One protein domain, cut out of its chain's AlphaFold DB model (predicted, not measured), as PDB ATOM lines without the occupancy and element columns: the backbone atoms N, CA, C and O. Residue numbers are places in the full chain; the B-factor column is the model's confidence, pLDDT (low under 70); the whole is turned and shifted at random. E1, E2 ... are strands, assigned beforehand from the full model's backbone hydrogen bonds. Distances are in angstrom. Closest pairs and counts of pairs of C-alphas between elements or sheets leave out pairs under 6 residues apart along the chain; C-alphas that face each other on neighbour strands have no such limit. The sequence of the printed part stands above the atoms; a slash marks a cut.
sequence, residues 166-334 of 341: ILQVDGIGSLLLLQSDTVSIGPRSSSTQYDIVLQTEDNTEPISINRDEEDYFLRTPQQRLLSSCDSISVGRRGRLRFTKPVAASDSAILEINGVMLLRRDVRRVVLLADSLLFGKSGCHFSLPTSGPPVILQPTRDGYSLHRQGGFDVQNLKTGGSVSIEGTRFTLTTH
ATOM      1  N   ILE A 166     138.391 165.759 167.635       95.38
ATOM      2  CA  ILE A 166     138.306 164.324 167.851       95.38
ATOM      3  C   ILE A 166     139.600 163.850 168.469       95.38
ATOM      4  O   ILE A 166     140.667 163.905 167.854       95.38
ATOM      5  N   LEU A 167     139.465 163.358 169.692       97.19
ATOM      6  CA  LEU A 167     140.532 162.751 170.454       97.19
ATOM      7  C   LEU A 167     140.417 161.234 170.330       97.19
ATOM      8  O   LEU A 167     139.475 160.625 170.833       97.19
ATOM      9  N   GLN A 168     141.385 160.624 169.661       97.19
ATOM     10  CA  GLN A 168     141.564 159.180 169.666       97.19
ATOM     11  C   GLN A 168     142.469 158.800 170.829       97.19
ATOM     12  O   GLN A 168     143.566 159.348 170.961       97.19
ATOM     13  N   VAL A 169     142.012 157.864 171.654       97.31
ATOM     14  CA  VAL A 169     142.781 157.355 172.792       97.31
ATOM     15  C   VAL A 169     142.888 155.843 172.695       97.31
ATOM     16  O   VAL A 169     141.870 155.151 172.575       97.31
ATOM     17  N   ASP A 170     144.112 155.327 172.767       96.50
ATOM     18  CA  ASP A 170     144.362 153.887 172.732       96.50
ATOM     19  C   ASP A 170     143.583 153.171 173.846       96.50
ATOM     20  O   ASP A 170     143.567 153.589 175.004       96.50
ATOM     21  N   GLY A 171     142.882 152.094 173.485       94.75
ATOM     22  CA  GLY A 171     142.052 151.311 174.408       94.75
ATOM     23  C   GLY A 171     140.661 151.889 174.710       94.75
ATOM     24  O   GLY A 171     139.801 151.143 175.175       94.75
ATOM     25  N   ILE A 172     140.392 153.165 174.402       95.81
ATOM     26  CA  ILE A 172     139.065 153.792 174.583       95.81
ATOM     27  C   ILE A 172     138.352 154.004 173.240       95.81
ATOM     28  O   ILE A 172     137.143 153.779 173.148       95.81
ATOM     29  N   GLY A 173     139.084 154.426 172.204       95.38
ATOM     30  CA  GLY A 173     138.548 154.779 170.886       95.38
ATOM     31  C   GLY A 173     138.429 156.291 170.659       95.38
ATOM     32  O   GLY A 173     139.130 157.081 171.291       95.38
ATOM     33  N   SER A 174     137.560 156.690 169.724       95.38
ATOM     34  CA  SER A 174     137.355 158.097 169.347       95.38
ATOM     35  C   SER A 174     136.345 158.799 170.261       95.38
ATOM     36  O   SER A 174     135.217 158.328 170.453       95.38
ATOM     37  N   LEU A 175     136.732 159.972 170.758       97.00
ATOM     38  CA  LEU A 175     135.926 160.881 171.567       97.00
ATOM     39  C   LEU A 175     135.737 162.197 170.807       97.00
ATOM     40  O   LEU A 175     136.716 162.770 170.337       97.00
ATOM     41  N   LEU A 176     134.504 162.694 170.702       96.31
ATOM     42  CA  LEU A 176     134.242 164.039 170.172       96.31
ATOM     43  C   LEU A 176     134.239 165.041 171.327       96.31
ATOM     44  O   LEU A 176     133.397 164.939 172.211       96.31
ATOM     45  N   LEU A 177     135.160 165.997 171.313       96.56
ATOM     46  CA  LEU A 177     135.308 167.043 172.319       96.56
ATOM     47  C   LEU A 177     134.572 168.306 171.866       96.56
ATOM     48  O   LEU A 177     134.896 168.881 170.826       96.56
ATOM     49  N   LEU A 178     133.595 168.747 172.658       95.62
ATOM     50  CA  LEU A 178     132.829 169.971 172.430       95.62
ATOM     51  C   LEU A 178     133.030 170.913 173.615       95.62
ATOM     52  O   LEU A 178     132.629 170.587 174.728       95.62
ATOM     53  N   GLN A 179     133.654 172.067 173.380       94.25
ATOM     54  CA  GLN A 179     133.943 173.055 174.432       94.25
ATOM     55  C   GLN A 179     132.824 174.084 174.633       94.25
ATOM     56  O   GLN A 179     132.790 174.758 175.662       94.25
ATOM     57  N   SER A 180     131.923 174.216 173.658       92.81
ATOM     58  CA  SER A 180     130.833 175.191 173.680       92.81
ATOM     59  C   SER A 180     129.921 175.002 174.893       92.81
ATOM     60  O   SER A 180     129.493 173.886 175.181       92.81
ATOM     61  N   ASP A 181     129.531 176.107 175.533       93.88
ATOM     62  CA  ASP A 181     128.553 176.084 176.630       93.88
ATOM     63  C   ASP A 181     127.157 175.667 176.155       93.88
ATOM     64  O   ASP A 181     126.346 175.196 176.936       93.88
ATOM     65  N   THR A 182     126.835 175.840 174.873       94.56
ATOM     66  CA  THR A 182     125.592 175.325 174.288       94.56
ATOM     67  C   THR A 182     125.924 174.369 173.160       94.56
ATOM     68  O   THR A 182     126.566 174.757 172.188       94.56
ATOM     69  N   VAL A 183     125.459 173.130 173.297       95.12
ATOM     70  CA  VAL A 183     125.632 172.053 172.325       95.12
ATOM     71  C   VAL A 183     124.276 171.677 171.760       95.12
ATOM     72  O   VAL A 183     123.374 171.244 172.475       95.12
ATOM     73  N   SER A 184     124.130 171.849 170.457       94.75
ATOM     74  CA  SER A 184     122.926 171.544 169.701       94.75
ATOM     75  C   SER A 184     122.983 170.129 169.121       94.75
ATOM     76  O   SER A 184     124.001 169.681 168.594       94.75
ATOM     77  N   ILE A 185     121.876 169.402 169.226       94.69
ATOM     78  CA  ILE A 185     121.764 168.002 168.825       94.69
ATOM     79  C   ILE A 185     120.538 167.868 167.939       94.69
ATOM     80  O   ILE A 185     119.438 168.264 168.327       94.69
ATOM     81  N   GLY A 186     120.701 167.284 166.760       92.75
ATOM     82  CA  GLY A 186     119.583 167.149 165.840       92.75
ATOM     83  C   GLY A 186     119.849 166.209 164.672       92.75
ATOM     84  O   GLY A 186     120.947 165.656 164.544       92.75
ATOM     85  N   PRO A 187     118.831 166.004 163.821       91.31
ATOM     86  CA  PRO A 187     118.957 165.185 162.625       91.31
ATOM     87  C   PRO A 187     119.866 165.856 161.592       91.31
ATOM     88  O   PRO A 187     120.133 167.061 161.642       91.31
ATOM     89  N   ARG A 188     120.303 165.089 160.590       88.06
ATOM     90  CA  ARG A 188     120.958 165.661 159.407       88.06
ATOM     91  C   ARG A 188     119.965 166.575 158.681       88.06
ATOM     92  O   ARG A 188     118.986 166.101 158.123       88.06
ATOM     93  N   SER A 189     120.239 167.876 158.675       84.06
ATOM     94  CA  SER A 189     119.458 168.878 157.948       84.06
ATOM     95  C   SER A 189     120.345 169.624 156.956       84.06
ATOM     96  O   SER A 189     121.535 169.827 157.198       84.06
ATOM     97  N   SER A 190     119.767 170.025 155.824       75.31
ATOM     98  CA  SER A 190     120.423 170.887 154.839       75.31
ATOM     99  C   SER A 190     120.414 172.365 155.248       75.31
ATOM    100  O   SER A 190     121.284 173.112 154.808       75.31
ATOM    101  N   SER A 191     119.461 172.792 156.086       83.06
ATOM    102  CA  SER A 191     119.239 174.201 156.445       83.06
ATOM    103  C   SER A 191     119.787 174.595 157.817       83.06
ATOM    104  O   SER A 191     120.186 175.742 158.010       83.06
ATOM    105  N   THR A 192     119.847 173.654 158.762       84.62
ATOM    106  CA  THR A 192     120.324 173.894 160.132       84.62
ATOM    107  C   THR A 192     121.479 172.962 160.446       84.62
ATOM    108  O   THR A 192     121.422 171.765 160.173       84.62
ATOM    109  N   GLN A 193     122.534 173.511 161.040       85.06
ATOM    110  CA  GLN A 193     123.706 172.750 161.452       85.06
ATOM    111  C   GLN A 193     123.668 172.538 162.960       85.06
ATOM    112  O   GLN A 193     123.507 173.500 163.707       85.06
ATOM    113  N   TYR A 194     123.846 171.286 163.371       90.94
ATOM    114  CA  TYR A 194     123.934 170.886 164.772       90.94
ATOM    115  C   TYR A 194     125.373 170.496 165.119       90.94
ATOM    116  O   TYR A 194     126.109 170.027 164.247       90.94
ATOM    117  N   ASP A 195     125.766 170.682 166.378       92.19
ATOM    118  CA  ASP A 195     127.062 170.229 166.903       92.19
ATOM    119  C   ASP A 195     127.159 168.703 166.862       92.19
ATOM    120  O   ASP A 195     128.175 168.133 166.464       92.19
ATOM    121  N   ILE A 196     126.061 168.039 167.232       92.75
ATOM    122  CA  ILE A 196     125.917 166.588 167.207       92.75
ATOM    123  C   ILE A 196     124.834 166.230 166.193       92.75
ATOM    124  O   ILE A 196     123.639 166.422 166.430       92.75
ATOM    125  N   VAL A 197     125.260 165.682 165.054       91.88
ATOM    126  CA  VAL A 197     124.353 165.233 163.993       91.88
ATOM    127  C   VAL A 197     124.076 163.742 164.144       91.88
ATOM    128  O   VAL A 197     124.963 162.903 163.949       91.88
ATOM    129  N   LEU A 198     122.827 163.415 164.459       91.38
ATOM    130  CA  LEU A 198     122.359 162.043 164.622       91.38
ATOM    131  C   LEU A 198     121.705 161.529 163.334       91.38
ATOM    132  O   LEU A 198     120.993 162.252 162.634       91.38
ATOM    133  N   GLN A 199     121.920 160.247 163.038       90.50
ATOM    134  CA  GLN A 199     121.168 159.511 162.026       90.50
ATOM    135  C   GLN A 199     119.870 158.998 162.658       90.50
ATOM    136  O   GLN A 199     119.791 157.864 163.132       90.50
ATOM    137  N   THR A 200     118.869 159.871 162.721       85.56
ATOM    138  CA  THR A 200     117.507 159.550 163.170       85.56
ATOM    139  C   THR A 200     116.537 159.578 161.994       85.56
ATOM    140  O   THR A 200     116.846 160.143 160.950       85.56
ATOM    141  N   GLU A 201     115.352 158.996 162.178       81.50
ATOM    142  CA  GLU A 201     114.235 159.145 161.237       81.50
ATOM    143  C   GLU A 201     113.829 160.624 161.082       81.50
ATOM    144  O   GLU A 201     114.042 161.445 161.991       81.50
ATOM    145  N   ASP A 202     113.252 160.944 159.922       69.50
ATOM    146  CA  ASP A 202     112.848 162.297 159.550       69.50
ATOM    147  C   ASP A 202     111.837 162.860 160.567       69.50
ATOM    148  O   ASP A 202     110.925 162.163 161.014       69.50
ATOM    149  N   ASN A 203     112.007 164.140 160.920       78.12
ATOM    150  CA  ASN A 203     111.191 164.912 161.873       78.12
ATOM    151  C   ASN A 203     111.513 164.765 163.376       78.12
ATOM    152  O   ASN A 203     110.657 165.003 164.228       78.12
ATOM    153  N   THR A 204     112.747 164.408 163.737       88.06
ATOM    154  CA  THR A 204     113.193 164.549 165.135       88.06
ATOM    155  C   THR A 204     113.405 166.026 165.474       88.06
ATOM    156  O   THR A 204     114.222 166.689 164.835       88.06
ATOM    157  N   GLU A 205     112.690 166.537 166.481       91.38
ATOM    158  CA  GLU A 205     112.899 167.900 166.975       91.38
ATOM    159  C   GLU A 205     114.322 168.055 167.529       91.38
ATOM    160  O   GLU A 205     114.790 167.192 168.283       91.38
ATOM    161  N   PRO A 206     115.034 169.132 167.161       92.88
ATOM    162  CA  PRO A 206     116.349 169.385 167.709       92.88
ATOM    163  C   PRO A 206     116.251 169.744 169.185       92.88
ATOM    164  O   PRO A 206     115.335 170.435 169.630       92.88
ATOM    165  N   ILE A 207     117.253 169.315 169.933       95.94
ATOM    166  CA  ILE A 207     117.417 169.651 171.342       95.94
ATOM    167  C   ILE A 207     118.742 170.382 171.518       95.94
ATOM    168  O   ILE A 207     119.631 170.319 170.666       95.94
ATOM    169  N   SER A 208     118.904 171.072 172.637       96.38
ATOM    170  CA  SER A 208     120.207 171.614 173.013       96.38
ATOM    171  C   SER A 208     120.504 171.326 174.470       96.38
ATOM    172  O   SER A 208     119.598 171.227 175.291       96.38
ATOM    173  N   ILE A 209     121.776 171.161 174.788       97.75
ATOM    174  CA  ILE A 209     122.263 171.070 176.155       97.75
ATOM    175  C   ILE A 209     123.053 172.341 176.410       97.75
ATOM    176  O   ILE A 209     123.961 172.672 175.652       97.75
ATOM    177  N   ASN A 210     122.665 173.072 177.443       97.25
ATOM    178  CA  ASN A 210     123.310 174.296 177.875       97.25
ATOM    179  C   ASN A 210     123.993 174.032 179.219       97.25
ATOM    180  O   ASN A 210     123.351 173.542 180.144       97.25
ATOM    181  N   ARG A 211     125.286 174.319 179.302       96.44
ATOM    182  CA  ARG A 211     126.065 174.346 180.531       96.44
ATOM    183  C   ARG A 211     125.977 175.746 181.126       96.44
ATOM    184  O   ARG A 211     126.273 176.723 180.437       96.44
ATOM    185  N   ASP A 212     125.609 175.819 182.395       94.12
ATOM    186  CA  ASP A 212     125.599 177.056 183.168       94.12
ATOM    187  C   ASP A 212     126.296 176.793 184.504       94.12
ATOM    188  O   ASP A 212     125.787 176.055 185.343       94.12
ATOM    189  N   GLU A 213     127.493 177.362 184.661       89.69
ATOM    190  CA  GLU A 213     128.408 177.051 185.769       89.69
ATOM    191  C   GLU A 213     128.704 175.540 185.844       89.69
ATOM    192  O   GLU A 213     129.252 174.971 184.896       89.69
ATOM    193  N   GLU A 214     128.332 174.901 186.952       89.81
ATOM    194  CA  GLU A 214     128.578 173.486 187.243       89.81
ATOM    195  C   GLU A 214     127.424 172.576 186.772       89.81
ATOM    196  O   GLU A 214     127.546 171.343 186.788       89.81
ATOM    197  N   ASP A 215     126.311 173.175 186.336       96.50
ATOM    198  CA  ASP A 215     125.064 172.497 185.999       96.50
ATOM    199  C   ASP A 215     124.844 172.377 184.486       96.50
ATOM    200  O   ASP A 215     125.299 173.179 183.668       96.50
ATOM    201  N   TYR A 216     124.077 171.353 184.107       98.19
ATOM    202  CA  TYR A 216     123.702 171.090 182.723       98.19
ATOM    203  C   TYR A 216     122.190 171.107 182.569       98.19
ATOM    204  O   TYR A 216     121.464 170.406 183.267       98.19
ATOM    205  N   PHE A 217     121.705 171.856 181.589       97.94
ATOM    206  CA  PHE A 217     120.292 171.999 181.291       97.94
ATOM    207  C   PHE A 217     119.989 171.479 179.895       97.94
ATOM    208  O   PHE A 217     120.504 171.980 178.897       97.94
ATOM    209  N   LEU A 218     119.089 170.509 179.806       98.00
ATOM    210  CA  LEU A 218     118.464 170.137 178.549       98.00
ATOM    211  C   LEU A 218     117.410 171.187 178.194       98.00
ATOM    212  O   LEU A 218     116.479 171.428 178.959       98.00
ATOM    213  N   ARG A 219     117.536 171.785 177.017       96.12
ATOM    214  CA  ARG A 219     116.539 172.663 176.413       96.12
ATOM    215  C   ARG A 219     115.823 171.921 175.295       96.12
ATOM    216  O   ARG A 219     116.380 171.682 174.221       96.12
ATOM    217  N   THR A 220     114.580 171.578 175.582       90.44
ATOM    218  CA  THR A 220     113.533 171.280 174.598       90.44
ATOM    219  C   THR A 220     112.598 172.511 174.566       90.44
ATOM    220  O   THR A 220     113.052 173.588 174.970       90.44
ATOM    221  N   PRO A 221     111.311 172.450 174.159       87.25
ATOM    222  CA  PRO A 221     110.389 173.560 174.428       87.25
ATOM    223  C   PRO A 221     110.372 173.999 175.907       87.25
ATOM    224  O   PRO A 221     109.981 175.120 176.217       87.25
ATOM    225  N   GLN A 222     110.813 173.127 176.820       91.38
ATOM    226  CA  GLN A 222     111.004 173.406 178.239       91.38
ATOM    227  C   GLN A 222     112.469 173.167 178.630       91.38
ATOM    228  O   GLN A 222     113.143 172.288 178.090       91.38
ATOM    229  N   GLN A 223     112.971 173.940 179.593       95.81
ATOM    230  CA  GLN A 223     114.302 173.739 180.167       95.81
ATOM    231  C   GLN A 223     114.223 172.782 181.363       95.81
ATOM    232  O   GLN A 223     113.375 172.954 182.237       95.81
ATOM    233  N   ARG A 224     115.116 171.788 181.418       97.56
ATOM    234  CA  ARG A 224     115.199 170.786 182.491       97.56
ATOM    235  C   ARG A 224     116.643 170.593 182.943       97.56
ATOM    236  O   ARG A 224     117.509 170.382 182.100       97.56
ATOM    237  N   LEU A 225     116.893 170.613 184.252       97.81
ATOM    238  CA  LEU A 225     118.191 170.247 184.828       97.81
ATOM    239  C   LEU A 225     118.489 168.760 184.563       97.81
ATOM    240  O   LEU A 225     117.607 167.916 184.726       97.81
ATOM    241  N   LEU A 226     119.708 168.453 184.127       98.31
ATOM    242  CA  LEU A 226     120.188 167.097 183.877       98.31
ATOM    243  C   LEU A 226     120.938 166.565 185.092       98.31
ATOM    244  O   LEU A 226     121.870 167.191 185.587       98.31
ATOM    245  N   SER A 227     120.558 165.369 185.529       97.88
ATOM    246  CA  SER A 227     121.285 164.610 186.548       97.88
ATOM    247  C   SER A 227     122.137 163.516 185.912       97.88
ATOM    248  O   SER A 227     121.826 163.008 184.836       97.88
ATOM    249  N   SER A 228     123.228 163.125 186.576       97.44
ATOM    250  CA  SER A 228     124.069 162.019 186.103       97.44
ATOM    251  C   SER A 228     123.236 160.740 185.932       97.44
ATOM    252  O   SER A 228     122.391 160.433 186.768       97.44
ATOM    253  N   CYS A 229     123.493 160.000 184.853       97.12
ATOM    254  CA  CYS A 229     122.728 158.844 184.370       97.12
ATOM    255  C   CYS A 229     121.360 159.150 183.735       97.12
ATOM    256  O   CYS A 229     120.678 158.204 183.329       97.12
ATOM    257  N   ASP A 230     120.971 160.419 183.568       98.12
ATOM    258  CA  ASP A 230     119.749 160.768 182.841       98.12
ATOM    259  C   ASP A 230     119.760 160.211 181.411       98.12
ATOM    260  O   ASP A 230     120.728 160.348 180.656       98.12
ATOM    261  N   SER A 231     118.633 159.617 181.012       97.25
ATOM    262  CA  SER A 231     118.384 159.223 179.627       97.25
ATOM    263  C   SER A 231     117.627 160.330 178.895       97.25
ATOM    264  O   SER A 231     116.555 160.759 179.322       97.25
ATOM    265  N   ILE A 232     118.188 160.778 177.776       96.81
ATOM    266  CA  ILE A 232     117.632 161.807 176.899       96.81
ATOM    267  C   ILE A 232     117.186 161.121 175.611       96.81
ATOM    268  O   ILE A 232     118.005 160.601 174.853       96.81
ATOM    269  N   SER A 233     115.881 161.100 175.366       94.19
ATOM    270  CA  SER A 233     115.325 160.560 174.125       94.19
ATOM    271  C   SER A 233     115.517 161.552 172.981       94.19
ATOM    272  O   SER A 233     115.196 162.730 173.126       94.19
ATOM    273  N   VAL A 234     116.001 161.068 171.838       92.38
ATOM    274  CA  VAL A 234     116.157 161.850 170.607       92.38
ATOM    275  C   VAL A 234     115.486 161.091 169.465       92.38
ATOM    276  O   VAL A 234     115.991 160.079 168.972       92.38
ATOM    277  N   GLY A 235     114.295 161.547 169.085       89.25
ATOM    278  CA  GLY A 235     113.437 160.849 168.130       89.25
ATOM    279  C   GLY A 235     112.861 159.549 168.703       89.25
ATOM    280  O   GLY A 235     112.698 159.397 169.912       89.25
ATOM    281  N   ARG A 236     112.532 158.591 167.826       87.44
ATOM    282  CA  ARG A 236     111.869 157.330 168.224       87.44
ATOM    283  C   ARG A 236     112.811 156.284 168.824       87.44
ATOM    284  O   ARG A 236     112.394 155.505 169.676       87.44
ATOM    285  N   ARG A 237     114.055 156.226 168.344       86.69
ATOM    286  CA  ARG A 237     115.026 155.167 168.689       86.69
ATOM    287  C   ARG A 237     116.306 155.687 169.337       86.69
ATOM    288  O   ARG A 237     117.022 154.903 169.952       86.69
ATOM    289  N   GLY A 238     116.586 156.984 169.222       90.06
ATOM    290  CA  GLY A 238     117.784 157.573 169.797       90.06
ATOM    291  C   GLY A 238     117.661 157.763 171.288       90.06
ATOM    292  O   GLY A 238     116.680 158.321 171.776       90.06
ATOM    293  N   ARG A 239     118.680 157.313 172.014       94.50
ATOM    294  CA  ARG A 239     118.843 157.625 173.427       94.50
ATOM    295  C   ARG A 239     120.269 158.069 173.679       94.50
ATOM    296  O   ARG A 239     121.220 157.387 173.311       94.50
ATOM    297  N   LEU A 240     120.407 159.201 174.342       96.62
ATOM    298  CA  LEU A 240     121.672 159.654 174.894       96.62
ATOM    299  C   LEU A 240     121.638 159.389 176.394       96.62
ATOM    300  O   LEU A 240     120.613 159.608 177.037       96.62
ATOM    301  N   ARG A 241     122.735 158.894 176.956       97.81
ATOM    302  CA  ARG A 241     122.913 158.819 178.406       97.81
ATOM    303  C   ARG A 241     123.861 159.930 178.818       97.81
ATOM    304  O   ARG A 241     125.012 159.935 178.387       97.81
ATOM    305  N   PHE A 242     123.362 160.864 179.616       98.38
ATOM    306  CA  PHE A 242     124.168 161.914 180.217       98.38
ATOM    307  C   PHE A 242     124.850 161.375 181.472       98.38
ATOM    308  O   PHE A 242     124.258 160.620 182.242       98.38
ATOM    309  N   THR A 243     126.118 161.702 181.686       98.19
ATOM    310  CA  THR A 243     126.862 161.297 182.884       98.19
ATOM    311  C   THR A 243     127.891 162.369 183.224       98.19
ATOM    312  O   THR A 243     128.627 162.802 182.343       98.19
ATOM    313  N   LYS A 244     127.973 162.760 184.499       97.38
ATOM    314  CA  LYS A 244     129.047 163.600 185.064       97.38
ATOM    315  C   LYS A 244     129.862 162.709 186.017       97.38
ATOM    316  O   LYS A 244     129.453 162.541 187.166       97.38
ATOM    317  N   PRO A 245     130.912 162.005 185.538       95.69
ATOM    318  CA  PRO A 245     131.552 160.933 186.311       95.69
ATOM    319  C   PRO A 245     132.439 161.433 187.455       95.69
ATOM    320  O   PRO A 245     132.647 160.710 188.427       95.69
ATOM    321  N   VAL A 246     132.996 162.639 187.322       96.81
ATOM    322  CA  VAL A 246     133.985 163.197 188.249       96.81
ATOM    323  C   VAL A 246     133.412 164.465 188.865       96.81
ATOM    324  O   VAL A 246     133.176 165.430 188.159       96.81
ATOM    325  N   ALA A 247     133.206 164.479 190.183       92.62
ATOM    326  CA  ALA A 247     132.627 165.638 190.872       92.62
ATOM    327  C   ALA A 247     133.541 166.875 190.859       92.62
ATOM    328  O   ALA A 247     133.055 167.994 190.931       92.62
ATOM    329  N   ALA A 248     134.859 166.670 190.773       91.50
ATOM    330  CA  ALA A 248     135.855 167.742 190.739       91.50
ATOM    331  C   ALA A 248     136.073 168.356 189.342       91.50
ATOM    332  O   ALA A 248     136.936 169.213 189.202       91.50
ATOM    333  N   SER A 249     135.349 167.892 188.320       95.69
ATOM    334  CA  SER A 249     135.383 168.460 186.973       95.69
ATOM    335  C   SER A 249     133.969 168.765 186.514       95.69
ATOM    336  O   SER A 249     133.029 168.009 186.768       95.69
ATOM    337  N   ASP A 250     133.835 169.855 185.774       96.50
ATOM    338  CA  ASP A 250     132.578 170.246 185.161       96.50
ATOM    339  C   ASP A 250     132.345 169.583 183.813       96.50
ATOM    340  O   ASP A 250     131.300 169.797 183.206       96.50
ATOM    341  N   SER A 251     133.257 168.738 183.336       98.00
ATOM    342  CA  SER A 251     133.067 168.007 182.088       98.00
ATOM    343  C   SER A 251     132.038 166.884 182.230       98.00
ATOM    344  O   SER A 251     131.970 166.168 183.231       98.00
ATOM    345  N   ALA A 252     131.241 166.690 181.182       98.25
ATOM    346  CA  ALA A 252     130.232 165.640 181.126       98.25
ATOM    347  C   ALA A 252     130.371 164.784 179.863       98.25
ATOM    348  O   ALA A 252     130.977 165.176 178.866       98.25
ATOM    349  N   ILE A 253     129.793 163.587 179.906       98.44
ATOM    350  CA  ILE A 253     129.816 162.611 178.820       98.44
ATOM    351  C   ILE A 253     128.385 162.353 178.357       98.44
ATOM    352  O   ILE A 253     127.488 162.093 179.160       98.44
ATOM    353  N   LEU A 254     128.193 162.383 177.042       97.88
ATOM    354  CA  LEU A 254     127.021 161.865 176.355       97.88
ATOM    355  C   LEU A 254     127.399 160.556 175.673       97.88
ATOM    356  O   LEU A 254     128.161 160.524 174.701       97.88
ATOM    357  N   GLU A 255     126.844 159.463 176.171       96.75
ATOM    358  CA  GLU A 255     126.958 158.171 175.514       96.75
ATOM    359  C   GLU A 255     125.783 157.952 174.574       96.75
ATOM    360  O   GLU A 255     124.620 158.119 174.948       96.75
ATOM    361  N   ILE A 256     126.092 157.553 173.347       94.44
ATOM    362  CA  ILE A 256     125.107 157.438 172.282       94.44
ATOM    363  C   ILE A 256     124.661 155.984 172.173       94.44
ATOM    364  O   ILE A 256     125.460 155.103 171.863       94.44
ATOM    365  N   ASN A 257     123.372 155.738 172.411       91.19
ATOM    366  CA  ASN A 257     122.767 154.413 172.388       91.19
ATOM    367  C   ASN A 257     121.603 154.365 171.388       91.19
ATOM    368  O   ASN A 257     120.749 155.252 171.349       91.19
ATOM    369  N   GLY A 258     121.543 153.306 170.578       84.06
ATOM    370  CA  GLY A 258     120.421 153.060 169.659       84.06
ATOM    371  C   GLY A 258     120.344 153.982 168.433       84.06
ATOM    372  O   GLY A 258     119.485 153.775 167.581       84.06
ATOM    373  N   VAL A 259     121.249 154.959 168.308       83.69
ATOM    374  CA  VAL A 259     121.419 155.806 167.119       83.69
ATOM    375  C   VAL A 259     122.881 155.887 166.724       83.69
ATOM    376  O   VAL A 259     123.776 155.749 167.555       83.69
ATOM    377  N   MET A 260     123.113 156.106 165.434       85.31
ATOM    378  CA  MET A 260     124.449 156.319 164.900       85.31
ATOM    379  C   MET A 260     124.700 157.816 164.756       85.31
ATOM    380  O   MET A 260     123.831 158.560 164.296       85.31
ATOM    381  N   LEU A 261     125.902 158.259 165.112       86.00
ATOM    382  CA  LEU A 261     126.396 159.530 164.602       86.00
ATOM    383  C   LEU A 261     126.632 159.405 163.101       86.00
ATOM    384  O   LEU A 261     126.943 158.324 162.595       86.00
ATOM    385  N   LEU A 262     126.541 160.532 162.393       79.81
ATOM    386  CA  LEU A 262     126.949 160.588 160.988       79.81
ATOM    387  C   LEU A 262     128.383 160.057 160.805       79.81
ATOM    388  O   LEU A 262     128.683 159.387 159.817       79.81
ATOM    389  N   ARG A 263     129.240 160.294 161.804       78.88
ATOM    390  CA  ARG A 263     130.589 159.748 161.901       78.88
ATOM    391  C   ARG A 263     130.587 158.477 162.754       78.88
ATOM    392  O   ARG A 263     130.390 158.526 163.964       78.88
ATOM    393  N   ARG A 264     130.775 157.322 162.113       80.75
ATOM    394  CA  ARG A 264     130.563 155.999 162.734       80.75
ATOM    395  C   ARG A 264     131.614 155.605 163.782       80.75
ATOM    396  O   ARG A 264     131.384 154.654 164.526       80.75
ATOM    397  N   ASP A 265     132.756 156.288 163.821       85.38
ATOM    398  CA  ASP A 265     133.873 155.999 164.730       85.38
ATOM    399  C   ASP A 265     133.688 156.609 166.127       85.38
ATOM    400  O   ASP A 265     134.243 156.095 167.097       85.38
ATOM    401  N   VAL A 266     132.877 157.662 166.257       91.94
ATOM    402  CA  VAL A 266     132.608 158.320 167.539       91.94
ATOM    403  C   VAL A 266     131.425 157.647 168.235       91.94
ATOM    404  O   VAL A 266     130.328 157.559 167.687       91.94
ATOM    405  N   ARG A 267     131.626 157.194 169.477       88.69
ATOM    406  CA  ARG A 267     130.553 156.616 170.320       88.69
ATOM    407  C   ARG A 267     130.253 157.419 171.580       88.69
ATOM    408  O   ARG A 267     129.209 157.228 172.202       88.69
ATOM    409  N   ARG A 268     131.177 158.293 171.969       96.25
ATOM    410  CA  ARG A 268     131.072 159.128 173.161       96.25
ATOM    411  C   ARG A 268     131.380 160.562 172.777       96.25
ATOM    412  O   ARG A 268     132.385 160.831 172.115       96.25
ATOM    413  N   VAL A 269     130.505 161.460 173.194       96.88
ATOM    414  CA  VAL A 269     130.698 162.898 173.048       96.88
ATOM    415  C   VAL A 269     130.991 163.461 174.424       96.88
ATOM    416  O   VAL A 269     130.314 163.128 175.392       96.88
ATOM    417  N   VAL A 270     132.018 164.285 174.512       97.81
ATOM    418  CA  VAL A 270     132.411 164.973 175.730       97.81
ATOM    419  C   VAL A 270     131.973 166.422 175.625       97.81
ATOM    420  O   VAL A 270     132.389 167.138 174.715       97.81
ATOM    421  N   LEU A 271     131.170 166.850 176.592       97.62
ATOM    422  CA  LEU A 271     130.898 168.252 176.869       97.62
ATOM    423  C   LEU A 271     132.045 168.750 177.755       97.62
ATOM    424  O   LEU A 271     132.009 168.606 178.975       97.62
ATOM    425  N   LEU A 272     133.125 169.203 177.123       97.56
ATOM    426  CA  LEU A 272     134.382 169.533 177.787       97.56
ATOM    427  C   LEU A 272     134.290 170.916 178.435       97.56
ATOM    428  O   LEU A 272     134.009 171.893 177.740       97.56
ATOM    429  N   ALA A 273     134.530 171.003 179.743       95.44
ATOM    430  CA  ALA A 273     134.567 172.263 180.487       95.44
ATOM    431  C   ALA A 273     136.006 172.642 180.846       95.44
ATOM    432  O   ALA A 273     136.643 173.434 180.157       95.44
ATOM    433  N   ASP A 274     136.518 172.029 181.905       95.00
ATOM    434  CA  ASP A 274     137.772 172.372 182.564       95.00
ATOM    435  C   ASP A 274     138.836 171.288 182.353       95.00
ATOM    436  O   ASP A 274     139.989 171.589 182.051       95.00
ATOM    437  N   SER A 275     138.471 170.011 182.498       97.44
ATOM    438  CA  SER A 275     139.422 168.906 182.445       97.44
ATOM    439  C   SER A 275     138.775 167.563 182.103       97.44
ATOM    440  O   SER A 275     137.578 167.352 182.281       97.44
ATOM    441  N   LEU A 276     139.579 166.627 181.600       98.06
ATOM    442  CA  LEU A 276     139.246 165.208 181.490       98.06
ATOM    443  C   LEU A 276     140.284 164.375 182.205       98.06
ATOM    444  O   LEU A 276     141.475 164.657 182.146       98.06
ATOM    445  N   LEU A 277     139.813 163.311 182.842       97.62
ATOM    446  CA  LEU A 277     140.643 162.414 183.628       97.62
ATOM    447  C   LEU A 277     140.575 161.025 183.011       97.62
ATOM    448  O   LEU A 277     139.482 160.496 182.782       97.62
ATOM    449  N   PHE A 278     141.740 160.435 182.793       97.50
ATOM    450  CA  PHE A 278     141.911 159.085 182.286       97.50
ATOM    451  C   PHE A 278     142.720 158.278 183.301       97.50
ATOM    452  O   PHE A 278     143.813 158.682 183.685       97.50
ATOM    453  N   GLY A 279     142.202 157.142 183.754       96.50
ATOM    454  CA  GLY A 279     142.863 156.345 184.792       96.50
ATOM    455  C   GLY A 279     142.021 155.152 185.217       96.50
ATOM    456  O   GLY A 279     141.012 154.860 184.593       96.50
ATOM    457  N   LYS A 280     142.406 154.436 186.274       94.00
ATOM    458  CA  LYS A 280     141.725 153.186 186.653       94.00
ATOM    459  C   LYS A 280     140.315 153.401 187.224       94.00
ATOM    460  O   LYS A 280     139.381 152.709 186.824       94.00
ATOM    461  N   SER A 281     140.162 154.345 188.154       92.88
ATOM    462  CA  SER A 281     138.918 154.611 188.897       92.88
ATOM    463  C   SER A 281     138.731 156.102 189.170       92.88
ATOM    464  O   SER A 281     139.711 156.842 189.214       92.88
ATOM    465  N   GLY A 282     137.484 156.543 189.375       93.38
ATOM    466  CA  GLY A 282     137.174 157.952 189.672       93.38
ATOM    467  C   GLY A 282     137.542 158.917 188.540       93.38
ATOM    468  O   GLY A 282     137.801 160.089 188.786       93.38
ATOM    469  N   CYS A 283     137.618 158.407 187.311       97.19
ATOM    470  CA  CYS A 283     138.015 159.134 186.111       97.19
ATOM    471  C   CYS A 283     136.853 159.170 185.112       97.19
ATOM    472  O   CYS A 283     135.932 158.357 185.188       97.19
ATOM    473  N   HIS A 284     136.926 160.077 184.140       97.75
ATOM    474  CA  HIS A 284     135.957 160.145 183.045       97.75
ATOM    475  C   HIS A 284     136.016 158.892 182.174       97.75
ATOM    476  O   HIS A 284     134.988 158.360 181.758       97.75
ATOM    477  N   PHE A 285     137.231 158.399 181.932       97.50
ATOM    478  CA  PHE A 285     137.465 157.198 181.151       97.50
ATOM    479  C   PHE A 285     138.420 156.253 181.865       97.50
ATOM    480  O   PHE A 285     139.430 156.678 182.431       97.50
ATOM    481  N   SER A 286     138.089 154.962 181.810       96.50
ATOM    482  CA  SER A 286     138.936 153.923 182.379       96.50
ATOM    483  C   SER A 286     140.088 153.594 181.432       96.50
ATOM    484  O   SER A 286     139.847 153.279 180.265       96.50
ATOM    485  N   LEU A 287     141.320 153.661 181.933       95.50
ATOM    486  CA  LEU A 287     142.520 153.156 181.266       95.50
ATOM    487  C   LEU A 287     143.124 152.006 182.084       95.50
ATOM    488  O   LEU A 287     143.069 152.040 183.316       95.50
ATOM    489  N   PRO A 288     143.744 151.006 181.429       88.31
ATOM    490  CA  PRO A 288     144.383 149.881 182.112       88.31
ATOM    491  C   PRO A 288     145.709 150.250 182.809       88.31
ATOM    492  O   PRO A 288     146.360 149.379 183.382       88.31
ATOM    493  N   THR A 289     146.131 151.514 182.763       83.44
ATOM    494  CA  THR A 289     147.395 151.992 183.333       83.44
ATOM    495  C   THR A 289     147.385 151.944 184.865       83.44
ATOM    496  O   THR A 289     146.401 152.324 185.502       83.44
ATOM    497  N   SER A 290     148.499 151.519 185.467       80.62
ATOM    498  CA  SER A 290     148.678 151.468 186.927       80.62
ATOM    499  C   SER A 290     149.128 152.792 187.556       80.62
ATOM    500  O   SER A 290     149.138 152.896 188.781       80.62
ATOM    501  N   GLY A 291     149.529 153.773 186.744       90.69
ATOM    502  CA  GLY A 291     150.004 155.078 187.198       90.69
ATOM    503  C   GLY A 291     148.901 156.031 187.687       90.69
ATOM    504  O   GLY A 291     147.710 155.701 187.642       90.69
ATOM    505  N   PRO A 292     149.289 157.233 188.158       94.00
ATOM    506  CA  PRO A 292     148.342 158.295 188.491       94.00
ATOM    507  C   PRO A 292     147.502 158.699 187.266       94.00
ATOM    508  O   PRO A 292     147.964 158.537 186.132       94.00
ATOM    509  N   PRO A 293     146.291 159.256 187.465       95.75
ATOM    510  CA  PRO A 293     145.445 159.691 186.362       95.75
ATOM    511  C   PRO A 293     146.153 160.672 185.423       95.75
ATOM    512  O   PRO A 293     146.862 161.586 185.861       95.75
ATOM    513  N   VAL A 294     145.912 160.497 184.126       96.69
ATOM    514  CA  VAL A 294     146.272 161.462 183.089       96.69
ATOM    515  C   VAL A 294     145.162 162.500 183.007       96.69
ATOM    516  O   VAL A 294     143.990 162.159 182.848       96.69
ATOM    517  N   ILE A 295     145.538 163.766 183.119       97.12
ATOM    518  CA  ILE A 295     144.654 164.921 183.071       97.12
ATOM    519  C   ILE A 295     144.860 165.608 181.724       97.12
ATOM    520  O   ILE A 295     145.984 165.958 181.370       97.12
ATOM    521  N   LEU A 296     143.775 165.807 180.984       97.94
ATOM    522  CA  LEU A 296     143.729 166.615 179.773       97.94
ATOM    523  C   LEU A 296     142.987 167.911 180.082       97.94
ATOM    524  O   LEU A 296     141.850 167.867 180.541       97.94
ATOM    525  N   GLN A 297     143.609 169.053 179.807       97.19
ATOM    526  CA  GLN A 297     143.014 170.377 179.997       97.19
ATOM    527  C   GLN A 297     143.026 171.159 178.680       97.19
ATOM    528  O   GLN A 297     144.004 171.059 177.929       97.19
ATOM    529  N   PRO A 298     141.964 171.918 178.364       96.00
ATOM    530  CA  PRO A 298     141.959 172.812 177.221       96.00
ATOM    531  C   PRO A 298     142.965 173.948 177.428       96.00
ATOM    532  O   PRO A 298     143.143 174.475 178.522       96.00
ATOM    533  N   THR A 299     143.625 174.330 176.344       94.50
ATOM    534  CA  THR A 299     144.555 175.461 176.267       94.50
ATOM    535  C   THR A 299     144.163 176.339 175.077       94.50
ATOM    536  O   THR A 299     143.265 175.986 174.315       94.50
ATOM    537  N   ARG A 300     144.837 177.479 174.878       87.81
ATOM    538  CA  ARG A 300     144.532 178.384 173.753       87.81
ATOM    539  C   ARG A 300     144.689 177.722 172.374       87.81
ATOM    540  O   ARG A 300     143.912 178.032 171.480       87.81
ATOM    541  N   ASP A 301     145.641 176.795 172.232       88.94
ATOM    542  CA  ASP A 301     146.050 176.219 170.940       88.94
ATOM    543  C   ASP A 301     145.843 174.691 170.850       88.94
ATOM    544  O   ASP A 301     146.500 174.012 170.055       88.94
ATOM    545  N   GLY A 302     144.979 174.124 171.695       94.62
ATOM    546  CA  GLY A 302     144.739 172.681 171.771       94.62
ATOM    547  C   GLY A 302     144.575 172.222 173.211       94.62
ATOM    548  O   GLY A 302     143.819 172.822 173.975       94.62
ATOM    549  N   TYR A 303     145.315 171.192 173.615       97.62
ATOM    550  CA  TYR A 303     145.196 170.601 174.946       97.62
ATOM    551  C   TYR A 303     146.557 170.361 175.589       97.62
ATOM    552  O   TYR A 303     147.525 170.038 174.908       97.62
ATOM    553  N   SER A 304     146.630 170.456 176.910       97.12
ATOM    554  CA  SER A 304     147.771 169.973 177.685       97.12
ATOM    555  C   SER A 304     147.405 168.655 178.351       97.12
ATOM    556  O   SER A 304     146.362 168.571 179.002       97.12
ATOM    557  N   LEU A 305     148.265 167.648 178.226       97.50
ATOM    558  CA  LEU A 305     148.172 166.390 178.952       97.50
ATOM    559  C   LEU A 305     149.285 166.313 179.986       97.50
ATOM    560  O   LEU A 305     150.442 166.576 179.671       97.50
ATOM    561  N   HIS A 306     148.948 165.926 181.206       95.75
ATOM    562  CA  HIS A 306     149.924 165.717 182.269       95.75
ATOM    563  C   HIS A 306     149.424 164.683 183.269       95.75
ATOM    564  O   HIS A 306     148.238 164.369 183.329       95.75
ATOM    565  N   ARG A 307     150.336 164.137 184.069       94.69
ATOM    566  CA  ARG A 307     149.985 163.264 185.194       94.69
ATOM    567  C   ARG A 307     149.621 164.107 186.411       94.69
ATOM    568  O   ARG A 307     150.183 165.188 186.603       94.69
ATOM    569  N   GLN A 308     148.735 163.599 187.265       88.50
ATOM    570  CA  GLN A 308     148.507 164.198 188.581       88.50
ATOM    571  C   GLN A 308     149.854 164.344 189.321       88.50
ATOM    572  O   GLN A 308     150.571 163.362 189.498       88.50
ATOM    573  N   GLY A 309     150.222 165.578 189.688       85.62
ATOM    574  CA  GLY A 309     151.551 165.932 190.213       85.62
ATOM    575  C   GLY A 309     152.388 166.831 189.288       85.62
ATOM    576  O   GLY A 309     153.324 167.461 189.758       85.62
ATOM    577  N   GLY A 310     152.024 166.957 188.006       75.69
ATOM    578  CA  GLY A 310     152.411 168.091 187.149       75.69
ATOM    579  C   GLY A 310     153.815 168.082 186.533       75.69
ATOM    580  O   GLY A 310     154.159 169.039 185.850       75.69
ATOM    581  N   PHE A 311     154.624 167.036 186.719       78.81
ATOM    582  CA  PHE A 311     156.017 167.057 186.245       78.81
ATOM    583  C   PHE A 311     156.189 166.835 184.730       78.81
ATOM    584  O   PHE A 311     157.172 167.301 184.167       78.81
ATOM    585  N   ASP A 312     155.222 166.205 184.052       88.56
ATOM    586  CA  ASP A 312     155.325 165.858 182.624       88.56
ATOM    587  C   ASP A 312     154.178 166.456 181.811       88.56
ATOM    588  O   ASP A 312     153.253 165.752 181.394       88.56
ATOM    589  N   VAL A 313     154.212 167.772 181.609       95.44
ATOM    590  CA  VAL A 313     153.230 168.460 180.764       95.44
ATOM    591  C   VAL A 313     153.616 168.315 179.294       95.44
ATOM    592  O   VAL A 313     154.669 168.776 178.861       95.44
ATOM    593  N   GLN A 314     152.735 167.700 178.510       97.12
ATOM    594  CA  GLN A 314     152.865 167.546 177.065       97.12
ATOM    595  C   GLN A 314     151.719 168.267 176.355       97.12
ATOM    596  O   GLN A 314     150.549 168.069 176.677       97.12
ATOM    597  N   ASN A 315     152.042 169.090 175.359       97.06
ATOM    598  CA  ASN A 315     151.039 169.820 174.586       97.06
ATOM    599  C   ASN A 315     150.592 168.997 173.374       97.06
ATOM    600  O   ASN A 315     151.394 168.662 172.503       97.06
ATOM    601  N   LEU A 316     149.296 168.717 173.298       97.56
ATOM    602  CA  LEU A 316     148.632 168.046 172.194       97.56
ATOM    603  C   LEU A 316     147.903 169.077 171.330       97.56
ATOM    604  O   LEU A 316     146.855 169.609 171.700       97.56
ATOM    605  N   LYS A 317     148.474 169.344 170.157       96.12
ATOM    606  CA  LYS A 317     147.890 170.214 169.132       96.12
ATOM    607  C   LYS A 317     147.136 169.396 168.091       96.12
ATOM    608  O   LYS A 317     147.357 168.196 167.943       96.12
ATOM    609  N   THR A 318     146.272 170.061 167.338       93.56
ATOM    610  CA  THR A 318     145.531 169.470 166.221       93.56
ATOM    611  C   THR A 318     146.468 168.834 165.194       93.56
ATOM    612  O   THR A 318     147.439 169.452 164.765       93.56
ATOM    613  N   GLY A 319     146.173 167.595 164.795       94.25
ATOM    614  CA  GLY A 319     147.015 166.775 163.918       94.25
ATOM    615  C   GLY A 319     148.202 166.118 164.629       94.25
ATOM    616  O   GLY A 319     148.917 165.331 164.016       94.25
ATOM    617  N   GLY A 320     148.425 166.434 165.908       96.69
ATOM    618  CA  GLY A 320     149.495 165.877 166.720       96.69
ATOM    619  C   GLY A 320     149.091 164.606 167.463       96.69
ATOM    620  O   GLY A 320     147.911 164.275 167.612       96.69
ATOM    621  N   SER A 321     150.106 163.922 167.986       97.88
ATOM    622  CA  SER A 321     149.944 162.792 168.895       97.88
ATOM    623  C   SER A 321     150.931 162.875 170.049       97.88
ATOM    624  O   SER A 321     152.082 163.259 169.849       97.88
ATOM    625  N   VAL A 322     150.496 162.456 171.229       97.50
ATOM    626  CA  VAL A 322     151.281 162.405 172.466       97.50
ATOM    627  C   VAL A 322     151.124 161.015 173.080       97.50
ATOM    628  O   VAL A 322     150.059 160.411 172.972       97.50
ATOM    629  N   SER A 323     152.164 160.496 173.733       96.50
ATOM    630  CA  SER A 323     152.095 159.224 174.460       96.50
ATOM    631  C   SER A 323     152.463 159.412 175.930       96.50
ATOM    632  O   SER A 323     153.486 160.013 176.250       96.50
ATOM    633  N   ILE A 324     151.626 158.875 176.821       94.69
ATOM    634  CA  ILE A 324     151.846 158.852 178.273       94.69
ATOM    635  C   ILE A 324     151.621 157.415 178.744       94.69
ATOM    636  O   ILE A 324     150.563 156.844 178.492       94.69
ATOM    637  N   GLU A 325     152.631 156.815 179.380       90.62
ATOM    638  CA  GLU A 325     152.587 155.433 179.903       90.62
ATOM    639  C   GLU A 325     152.124 154.394 178.863       90.62
ATOM    640  O   GLU A 325     151.302 153.521 179.133       90.62
ATOM    641  N   GLY A 326     152.611 154.524 177.627       91.69
ATOM    642  CA  GLY A 326     152.258 153.618 176.531       91.69
ATOM    643  C   GLY A 326     150.861 153.827 175.939       91.69
ATOM    644  O   GLY A 326     150.537 153.174 174.954       91.69
ATOM    645  N   THR A 327     150.057 154.754 176.469       95.94
ATOM    646  CA  THR A 327     148.769 155.142 175.873       95.94
ATOM    647  C   THR A 327     148.986 156.311 174.920       95.94
ATOM    648  O   THR A 327     149.491 157.359 175.335       95.94
ATOM    649  N   ARG A 328     148.624 156.158 173.640       97.44
ATOM    650  CA  ARG A 328     148.652 157.256 172.667       97.44
ATOM    651  C   ARG A 328     147.347 158.048 172.685       97.44
ATOM    652  O   ARG A 328     146.253 157.488 172.712       97.44
ATOM    653  N   PHE A 329     147.502 159.361 172.600       98.00
ATOM    654  CA  PHE A 329     146.454 160.352 172.429       98.00
ATOM    655  C   PHE A 329     146.711 161.063 171.106       98.00
ATOM    656  O   PHE A 329     147.772 161.659 170.930       98.00
ATOM    657  N   THR A 330     145.769 160.993 170.171       97.88
ATOM    658  CA  THR A 330     145.879 161.644 168.859       97.88
ATOM    659  C   THR A 330     144.728 162.614 168.688       97.88
ATOM    660  O   THR A 330     143.575 162.239 168.896       97.88
ATOM    661  N   LEU A 331     145.032 163.854 168.314       96.69
ATOM    662  CA  LEU A 331     144.025 164.888 168.126       96.69
ATOM    663  C   LEU A 331     143.839 165.181 166.645       96.69
ATOM    664  O   LEU A 331     144.792 165.480 165.932       96.69
ATOM    665  N   THR A 332     142.598 165.160 166.188       94.88
ATOM    666  CA  THR A 332     142.221 165.502 164.815       94.88
ATOM    667  C   THR A 332     141.100 166.528 164.849       94.88
ATOM    668  O   THR A 332     140.268 166.493 165.749       94.88
ATOM    669  N   THR A 333     141.048 167.456 163.894       89.44
ATOM    670  CA  THR A 333     139.893 168.361 163.816       89.44
ATOM    671  C   THR A 333     138.692 167.595 163.301       89.44
ATOM    672  O   THR A 333     138.794 166.842 162.328       89.44
ATOM    673  N   HIS A 334     137.514 167.864 163.854       78.94
ATOM    674  CA  HIS A 334     136.279 167.546 163.157       78.94
ATOM    675  C   HIS A 334     136.059 168.583 162.038       78.94
ATOM    676  O   HIS A 334     135.336 169.570 162.200       78.94
TER     677      HIS A 334
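What this domain is: This is residues 166 to 334 of the 341 residues of an uncharacterized protein of Rhodopirellula sp. SWK7 (UniProt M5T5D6). What does a first look at this model show? Two small sandwiches stand end to end and share one long, strongly twisted sheet of eight strands in the order E8 E9 E10 E11 E2 E1 E17 E16. The sheet E4 E3 E5 E6 E7 covers part of it in one sandwich, and the sheet E12 E13 E14 E15 covers another part in the other. What is it made of? The printed part has 169 residues with seventeen named strands, E1 to E17 in order along the chain, and no named helix, and the class is all strand. The sheets of eight and five strands are mixed, and that of four is antiparallel. How large is it? It is compact, with a radius of gyration of the C-alphas of 16.2 A, though elongated in outline at 50 by 29 by 29 A.

How they stand to each other: Which sheet does the printed part enter first? Strand beside strand, this largest sheet runs E8 at residues 231 to 234, E9 at 238 to 243, E10 at 252 to 257, E11 at 266 to 271, E2 at 173 to 178, E1 at 166 to 169, E17 at 327 to 333 and E16 at 321 to 324. E1 and E2 form a hairpin with N 167 and O 175 within hydrogen-bond range at 2.9 A, and E1 is antiparallel to E17, with N 166 and O 332 2.8 A apart. E2 and E11 are parallel at 33 degrees, with N 270 and O 176 2.8 A apart, while E8 E9 E10 E11 form a meander, each strand the antiparallel neighbour of the one before, with N 241 and O 255 2.9 A apart. Where does it go after E2? A tight link leads to the sheet of E4 at residues 196 to 199, E3 at 182 to 187, E5 at 207 to 212, E6 at 215 to 219 and E7 at 223 to 225, in that order across, where E5 E6 E7 form a meander. E3 pairs in a staggered way, with E5 over residues 182 to 185, N 183 and O 209 being 2.8 A apart, and with the parallel E4 over 185 to 187, N 198 and O 186 being 2.9 A apart. What follows E11? E12 at residues 276 to 279, E13 at 294 to 299, E14 at 302 to 307 and E15 at 314 to 316 form a meander, with N 295 and O 306 of E13 and E14 2.8 A apart. How do the sheets stand? They form a stack of sheets, three sheets face to face in turn. The largest faces the sheet of five with planes 8 degrees apart, and the closest C-alphas of E3 and E11, Val 183 and Leu 271, are 7.9 A apart. It faces the sheet of four with planes 27 degrees apart, and the closest C-alphas of E15 and E16, Leu 316 and Val 322, are 6.2 A apart.

Where its parts are: Where do the strands begin and end? E1 begins at C-alpha 166, (138.306, 164.324, 167.851), and E17 ends at C-alpha 333, (139.893, 168.361, 163.816). Which strands are longest? E17 spans 20.0 A, E14 17.2 A and E3 16.8 A from first to last C-alpha. Which lies nearest the mean of the C-alphas? The centre of E11, which ends at C-alpha 271, (130.898, 168.252, 176.869), is 3.8 A from it, and that of E7 is farthest at 19.7 A.

The domain as a whole: How far does it reach? The two C-alphas farthest apart, those of Asn 203 and Phe 311, are 51.1 A apart, while the first and last printed C-alphas are 6.0 A apart. Is anything cut or long? The printed part has no cut, and the one long link is E12 to E13, residues 280 to 293, of which 285 to 286 pair in parallel with residues 278 to 279 of E12. How confident is the model? The mean pLDDT of the printed part is 93.1, and one residue, Asp 202, is under 70.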